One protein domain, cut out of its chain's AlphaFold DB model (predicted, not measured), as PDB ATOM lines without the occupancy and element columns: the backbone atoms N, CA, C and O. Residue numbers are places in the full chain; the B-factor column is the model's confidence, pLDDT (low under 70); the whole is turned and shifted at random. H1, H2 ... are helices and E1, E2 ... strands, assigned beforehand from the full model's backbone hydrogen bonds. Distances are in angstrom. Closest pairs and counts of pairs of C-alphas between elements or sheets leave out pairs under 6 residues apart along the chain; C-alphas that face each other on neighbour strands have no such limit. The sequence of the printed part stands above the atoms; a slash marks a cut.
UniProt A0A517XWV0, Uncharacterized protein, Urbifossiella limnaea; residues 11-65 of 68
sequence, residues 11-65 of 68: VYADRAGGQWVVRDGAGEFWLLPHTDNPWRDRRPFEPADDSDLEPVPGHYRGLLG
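This is residues 11 to 65 of the 68 residues of an uncharacterized protein of Urbifossiella limnaea (UniProt A0A517XWV0). Little is regular here: a small twisted antiparallel sheet, E3 E2 E1 E4, has its edges joined by a long link, residues 33 to 52, and H1 grazes it. Of 55 printed residues, 21 are in four strands, then one helix, a mixed class. The whole is compact, radius of gyration of the C-alphas 10.4 A, spanning 28 by 22 by 20 A.

E1, residues 11 to 14, begins with C-alpha 11 at (47.046, 54.062, 152.025). E2, residues 19 to 23, E3, 29 to 32, and E4, 53 to 55, follow. H1, residues 59 to 63, ends with C-alpha 63 at (47.342, 47.083, 160.952).

Hairpins E1-E2 and E2-E3 form a meander, each strand the antiparallel neighbour of the one before; E4, antiparallel neighbour of E1, completes a Greek key. Within hydrogen-bond range are N 12 and O 21, 2.7 A, N 30 and O 22, 2.7 A, and N 13 and O 54, 2.8 A. H1 only grazes the sheet, with 0 of 1 O i to N i+4 and 2 of 2 O i to N i+3 pairs within range.

The printed part has no cut; 7 residues have pLDDT under 70.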
ATOM      1  N   VAL A  11      47.528  55.432 152.201       81.44
ATOM      2  CA  VAL A  11      47.046  54.062 152.025       81.44
ATOM      3  C   VAL A  11      45.731  54.131 151.266       81.44
ATOM      4  O   VAL A  11      44.871  54.960 151.563       81.44
ATOM      5  N   TYR A  12      45.596  53.258 150.290       85.00
ATOM      6  CA  TYR A  12      44.449  53.088 149.427       85.00
ATOM      7  C   TYR A  12      43.993  51.635 149.525       85.00
ATOM      8  O   TYR A  12      44.805  50.721 149.665       85.00
ATOM      9  N   ALA A  13      42.692  51.409 149.480       82.38
ATOM     10  CA  ALA A  13      42.121  50.088 149.304       82.38
ATOM     11  C   ALA A  13      41.629  49.991 147.863       82.38
ATOM     12  O   ALA A  13      40.757  50.754 147.456       82.38
ATOM     13  N   ASP A  14      42.200  49.064 147.104       83.00
ATOM     14  CA  ASP A  14      41.706  48.711 145.784       83.00
ATOM     15  C   ASP A  14      40.426  47.884 145.943       83.00
ATOM     16  O   ASP A  14      40.453  46.747 146.428       83.00
ATOM     17  N   ARG A  15      39.281  48.476 145.588       74.81
ATOM     18  CA  ARG A  15      37.964  47.825 145.692       74.81
ATOM     19  C   ARG A  15      37.750  46.770 144.609       74.81
ATOM     20  O   ARG A  15      37.001  45.825 144.847       74.81
ATOM     21  N   ALA A  16      38.410  46.913 143.461       71.00
ATOM     22  CA  ALA A  16      38.285  45.996 142.334       71.00
ATOM     23  C   ALA A  16      38.965  44.641 142.606       71.00
ATOM     24  O   ALA A  16      38.383  43.588 142.345       71.00
ATOM     25  N   GLY A  17      40.175  44.658 143.171       67.38
ATOM     26  CA  GLY A  17      40.971  43.477 143.505       67.38
ATOM     27  C   GLY A  17      40.932  43.076 144.981       67.38
ATOM     28  O   GLY A  17      41.387  41.985 145.326       67.38
ATOM     29  N   GLY A  18      40.390  43.919 145.867       76.56
ATOM     30  CA  GLY A  18      40.342  43.658 147.308       76.56
ATOM     31  C   GLY A  18      41.723  43.676 147.966       76.56
ATOM     32  O   GLY A  18      41.972  42.922 148.909       76.56
ATOM     33  N   GLN A  19      42.640  44.494 147.445       82.12
ATOM     34  CA  GLN A  19      44.032  44.563 147.891       82.12
ATOM     35  C   GLN A  19      44.357  45.944 148.453       82.12
ATOM     36  O   GLN A  19      43.736  46.947 148.113       82.12
ATOM     37  N   TRP A  20      45.348  46.007 149.335       84.75
ATOM     38  CA  TRP A  20      45.809  47.282 149.867       84.75
ATOM     39  C   TRP A  20      46.902  47.837 148.962       84.75
ATOM     40  O   TRP A  20      47.839  47.131 148.600       84.75
ATOM     41  N   VAL A  21      46.794  49.107 148.609       86.00
ATOM     42  CA  VAL A  21      47.779  49.838 147.819       86.00
ATOM     43  C   VAL A  21      48.304  50.981 148.664       86.00
ATOM     44  O   VAL A  21      47.570  51.666 149.364       86.00
ATOM     45  N   VAL A  22      49.601  51.199 148.630       84.69
ATOM     46  CA  VAL A  22      50.267  52.214 149.422       84.69
ATOM     47  C   VAL A  22      51.035  53.122 148.497       84.69
ATOM     48  O   VAL A  22      51.837  52.653 147.702       84.69
ATOM     49  N   ARG A  23      50.823  54.423 148.634       84.50
ATOM     50  CA  ARG A  23      51.611  55.439 147.961       84.50
ATOM     51  C   ARG A  23      52.628  56.014 148.929       84.50
ATOM     52  O   ARG A  23      52.248  56.573 149.960       84.50
ATOM     53  N   ASP A  24      53.908  55.867 148.623       80.56
ATOM     54  CA  ASP A  24      54.959  56.437 149.461       80.56
ATOM     55  C   ASP A  24      55.158  57.944 149.191       80.56
ATOM     56  O   ASP A  24      54.534  58.535 148.307       80.56
ATOM     57  N   GLY A  25      56.021  58.592 149.981       75.56
ATOM     58  CA  GLY A  25      56.278  60.034 149.889       75.56
ATOM     59  C   GLY A  25      56.938  60.502 148.582       75.56
ATOM     60  O   GLY A  25      56.884  61.694 148.281       75.56
ATOM     61  N   ALA A  26      57.538  59.597 147.804       80.00
ATOM     62  CA  ALA A  26      58.029  59.835 146.445       80.00
ATOM     63  C   ALA A  26      56.916  59.718 145.390       80.00
ATOM     64  O   ALA A  26      57.087  60.165 144.257       80.00
ATOM     65  N   GLY A  27      55.755  59.181 145.772       78.19
ATOM     66  CA  GLY A  27      54.601  59.018 144.905       78.19
ATOM     67  C   GLY A  27      54.550  57.687 144.159       78.19
ATOM     68  O   GLY A  27      53.669  57.564 143.308       78.19
ATOM     69  N   GLU A  28      55.427  56.724 144.469       84.38
ATOM     70  CA  GLU A  28      55.343  55.368 143.919       84.38
ATOM     71  C   GLU A  28      54.247  54.572 144.631       84.38
ATOM     72  O   GLU A  28      53.925  54.816 145.797       84.38
ATOM     73  N   PHE A  29      53.650  53.628 143.908       86.31
ATOM     74  CA  PHE A  29      52.553  52.805 144.396       86.31
ATOM     75  C   PHE A  29      53.029  51.372 144.647       86.31
ATOM     76  O   PHE A  29      53.717  50.748 143.838       86.31
ATOM     77  N   TRP A  30      52.629  50.847 145.797       87.31
ATOM     78  CA  TRP A  30      53.050  49.561 146.321       87.31
ATOM     79  C   TRP A  30      51.829  48.751 146.706       87.31
ATOM     80  O   TRP A  30      51.070  49.145 147.588       87.31
ATOM     81  N   LEU A  31      51.650  47.596 146.087       87.38
ATOM     82  CA  LEU A  31      50.597  46.672 146.458       87.38
ATOM     83  C   LEU A  31      51.060  45.765 147.590       87.38
ATOM     84  O   LEU A  31      52.140  45.171 147.560       87.38
ATOM     85  N   LEU A  32      50.207  45.674 148.596       84.44
ATOM     86  CA  LEU A  32      50.390  44.895 149.798       84.44
ATOM     87  C   LEU A  32      49.651  43.559 149.656       84.44
ATOM     88  O   LEU A  32      48.416  43.536 149.603       84.44
ATOM     89  N   PRO A  33      50.367  42.426 149.610       81.31
ATOM     90  CA  PRO A  33      49.726  41.120 149.624       81.31
ATOM     91  C   PRO A  33      49.175  40.799 151.023       81.31
ATOM     92  O   PRO A  33      49.765  41.189 152.029       81.31
ATOM     93  N   HIS A  34      48.083  40.029 151.104       75.69
ATOM     94  CA  HIS A  34      47.570  39.478 152.368       75.69
ATOM     95  C   HIS A  34      48.534  38.421 152.933       75.69
ATOM     96  O   HIS A  34      48.359  37.219 152.745       75.69
ATOM     97  N   THR A  35      49.579  38.888 153.601       76.44
ATOM     98  CA  THR A  35      50.599  38.081 154.278       76.44
ATOM     99  C   THR A  35      50.761  38.580 155.710       76.44
ATOM    100  O   THR A  35      50.204  39.614 156.072       76.44
ATOM    101  N   ASP A  36      51.533  37.858 156.520       76.94
ATOM    102  CA  ASP A  36      51.830  38.243 157.905       76.94
ATOM    103  C   ASP A  36      52.557  39.603 157.991       76.94
ATOM    104  O   ASP A  36      52.386  40.348 158.952       76.94
ATOM    105  N   ASN A  37      53.322  39.969 156.951       75.50
ATOM    106  CA  ASN A  37      54.018  41.250 156.871       75.50
ATOM    107  C   ASN A  37      53.885  41.898 155.476       75.50
ATOM    108  O   ASN A  37      54.832  41.885 154.681       75.50
ATOM    109  N   PRO A  38      52.722  42.504 155.172       77.56
ATOM    110  CA  PRO A  38      52.392  42.985 153.832       77.56
ATOM    111  C   PRO A  38      53.416  43.985 153.294       77.56
ATOM    112  O   PRO A  38      53.778  43.936 152.122       77.56
ATOM    113  N   TRP A  39      53.919  44.883 154.145       78.38
ATOM    114  CA  TRP A  39      54.877  45.911 153.738       78.38
ATOM    115  C   TRP A  39      56.238  45.347 153.318       78.38
ATOM    116  O   TRP A  39      56.913  45.920 152.456       78.38
ATOM    117  N   ARG A  40      56.657  44.228 153.917       80.69
ATOM    118  CA  ARG A  40      57.911  43.552 153.567       80.69
ATOM    119  C   ARG A  40      57.805  42.846 152.221       80.69
ATOM    120  O   ARG A  40      58.745  42.915 151.437       80.69
ATOM    121  N   ASP A  41      56.659  42.227 151.964       82.69
ATOM    122  CA  ASP A  41      56.361  41.497 150.729       82.69
ATOM    123  C   ASP A  41      55.664  42.371 149.673       82.69
ATOM    124  O   ASP A  41      55.080  41.859 148.710       82.69
ATOM    125  N   ARG A  42      55.727  43.699 149.843       86.44
ATOM    126  CA  ARG A  42      55.111  44.655 148.926       86.44
ATOM    127  C   ARG A  42      55.655  44.479 147.515       86.44
ATOM    128  O   ARG A  42      56.841  44.213 147.307       86.44
ATOM    129  N   ARG A  43      54.784  44.683 146.537       86.31
ATOM    130  CA  ARG A  43      55.129  44.612 145.119       86.31
ATOM    131  C   ARG A  43      54.899  45.966 144.464       86.31
ATOM    132  O   ARG A  43      53.972  46.662 144.874       86.31
ATOM    133  N   PRO A  44      55.718  46.350 143.476       86.75
ATOM    134  CA  PRO A  44      55.413  47.523 142.672       86.75
ATOM    135  C   PRO A  44      54.042  47.326 142.024       86.75
ATOM    136  O   PRO A  44      53.730  46.241 141.524       86.75
ATOM    137  N   PHE A  45      53.217  48.361 142.094       83.88
ATOM    138  CA  PHE A  45      51.883  48.372 141.520       83.88
ATOM    139  C   PHE A  45      51.731  49.626 140.691       83.88
ATOM    140  O   PHE A  45      51.984  50.720 141.178       83.88
ATOM    141  N   GLU A  46      51.319  49.470 139.444       81.25
ATOM    142  CA  GLU A  46      50.958  50.602 138.605       81.25
ATOM    143  C   GLU A  46      49.433  50.703 138.611       81.25
ATOM    144  O   GLU A  46      48.777  49.822 138.049       81.25
ATOM    145  N   PRO A  47      48.852  51.718 139.281       73.31
ATOM    146  CA  PRO A  47      47.419  51.940 139.200       73.31
ATOM    147  C   PRO A  47      47.045  52.214 137.746       73.31
ATOM    148  O   PRO A  47      47.619  53.095 137.104       73.31
ATOM    149  N   ALA A  48      46.095  51.445 137.228       73.25
ATOM    150  CA  ALA A  48      45.488  51.727 135.939       73.25
ATOM    151  C   ALA A  48      44.382  52.777 136.119       73.25
ATOM    152  O   ALA A  48      43.881  52.971 137.226       73.25
ATOM    153  N   ASP A  49      43.955  53.415 135.029       66.88
ATOM    154  CA  ASP A  49      42.829  54.370 135.040       66.88
ATOM    155  C   ASP A  49      41.523  53.745 135.586       66.88
ATOM    156  O   ASP A  49      40.654  54.451 136.086       66.88
ATOM    157  N   ASP A  50      41.412  52.412 135.537       67.94
ATOM    158  CA  ASP A  50      40.276  51.625 136.039       67.94
ATOM    159  C   ASP A  50      40.435  51.184 137.513       67.94
ATOM    160  O   ASP A  50      39.566  50.526 138.076       67.94
ATOM    161  N   SER A  51      41.564  51.499 138.160       70.00
ATOM    162  CA  SER A  51      41.805  51.112 139.552       70.00
ATOM    163  C   SER A  51      40.992  51.986 140.509       70.00
ATOM    164  O   SER A  51      41.330  53.143 140.764       70.00
ATOM    165  N   ASP A  52      39.942  51.403 141.086       76.31
ATOM    166  CA  ASP A  52      39.089  52.040 142.091       76.31
ATOM    167  C   ASP A  52      39.800  52.050 143.462       76.31
ATOM    168  O   ASP A  52      39.581  51.207 144.340       76.31
ATOM    169  N   LEU A  53      40.746  52.986 143.596       82.00
ATOM    170  CA  LEU A  53      41.567  53.188 144.786       82.00
ATOM    171  C   LEU A  53      40.875  54.120 145.783       82.00
ATOM    172  O   LEU A  53      40.940  55.346 145.670       82.00
ATOM    173  N   GLU A  54      40.281  53.547 146.825       82.44
ATOM    174  CA  GLU A  54      39.639  54.319 147.889       82.44
ATOM    175  C   GLU A  54      40.665  54.700 148.972       82.44
ATOM    176  O   GLU A  54      41.272  53.811 149.578       82.44
ATOM    177  N   PRO A  55      40.895  55.996 149.264       81.06
ATOM    178  CA  PRO A  55      41.816  56.402 150.318       81.06
ATOM    179  C   PRO A  55      41.291  55.958 151.683       81.06
ATOM    180  O   PRO A  55      40.166  56.275 152.073       81.06
ATOM    181  N   VAL A  56      42.125  55.257 152.446       78.88
ATOM    182  CA  VAL A  56      41.739  54.746 153.761       78.88
ATOM    183  C   VAL A  56      42.320  55.583 154.901       78.88
ATOM    184  O   VAL A  56      43.444  56.092 154.822       78.88
ATOM    185  N   PRO A  57      41.572  55.731 156.006       74.56
ATOM    186  CA  PRO A  57      42.037  56.477 157.160       74.56
ATOM    187  C   PRO A  57      43.279  55.832 157.787       74.56
ATOM    188  O   PRO A  57      43.419  54.610 157.860       74.56
ATOM    189  N   GLY A  58      44.174  56.675 158.309       67.25
ATOM    190  CA  GLY A  58      45.499  56.278 158.799       67.25
ATOM    191  C   GLY A  58      45.523  55.235 159.924       67.25
ATOM    192  O   GLY A  58      46.586  54.693 160.202       67.25
ATOM    193  N   HIS A  59      44.383  54.896 160.536       70.94
ATOM    194  CA  HIS A  59      44.280  53.799 161.505       70.94
ATOM    195  C   HIS A  59      44.682  52.438 160.901       70.94
ATOM    196  O   HIS A  59      45.267  51.604 161.587       70.94
ATOM    197  N   TYR A  60      44.464  52.233 159.596       69.69
ATOM    198  CA  TYR A  60      44.888  51.007 158.907       69.69
ATOM    199  C   TYR A  60      46.408  50.898 158.736       69.69
ATOM    200  O   TYR A  60      46.917  49.797 158.551       69.69
ATOM    201  N   ARG A  61      47.163  51.998 158.880       70.75
ATOM    202  CA  ARG A  61      48.634  51.967 158.799       70.75
ATOM    203  C   ARG A  61      49.257  51.083 159.880       70.75
ATOM    204  O   ARG A  61      50.213  50.373 159.592       70.75
ATOM    205  N   GLY A  62      48.688  51.101 161.090       67.38
ATOM    206  CA  GLY A  62      49.136  50.251 162.196       67.38
ATOM    207  C   GLY A  62      48.845  48.769 161.956       67.38
ATOM    208  O   GLY A  62      49.681  47.927 162.262       67.38
ATOM    209  N   LEU A  63      47.700  48.454 161.340       70.19
ATOM    210  CA  LEU A  63      47.342  47.083 160.952       70.19
ATOM    211  C   LEU A  63      48.219  46.545 159.814       70.19
ATOM    212  O   LEU A  63      48.498  45.353 159.769       70.19
ATOM    213  N   LEU A  64      48.659  47.418 158.908       70.12
ATOM    214  CA  LEU A  64      49.494  47.062 157.758       70.12
ATOM    215  C   LEU A  64      51.002  47.108 158.064       70.12
ATOM    216  O   LEU A  64      51.811  46.865 157.169       70.12
ATOM    217  N   GLY A  65      51.391  47.435 159.302       67.31
ATOM    218  CA  GLY A  65      52.796  47.492 159.717       67.31
ATOM    219  C   GLY A  65      53.623  48.525 158.945       67.31
ATOM    220  O   GLY A  65      54.816  48.317 158.723       67.31
TER     221      GLY A  65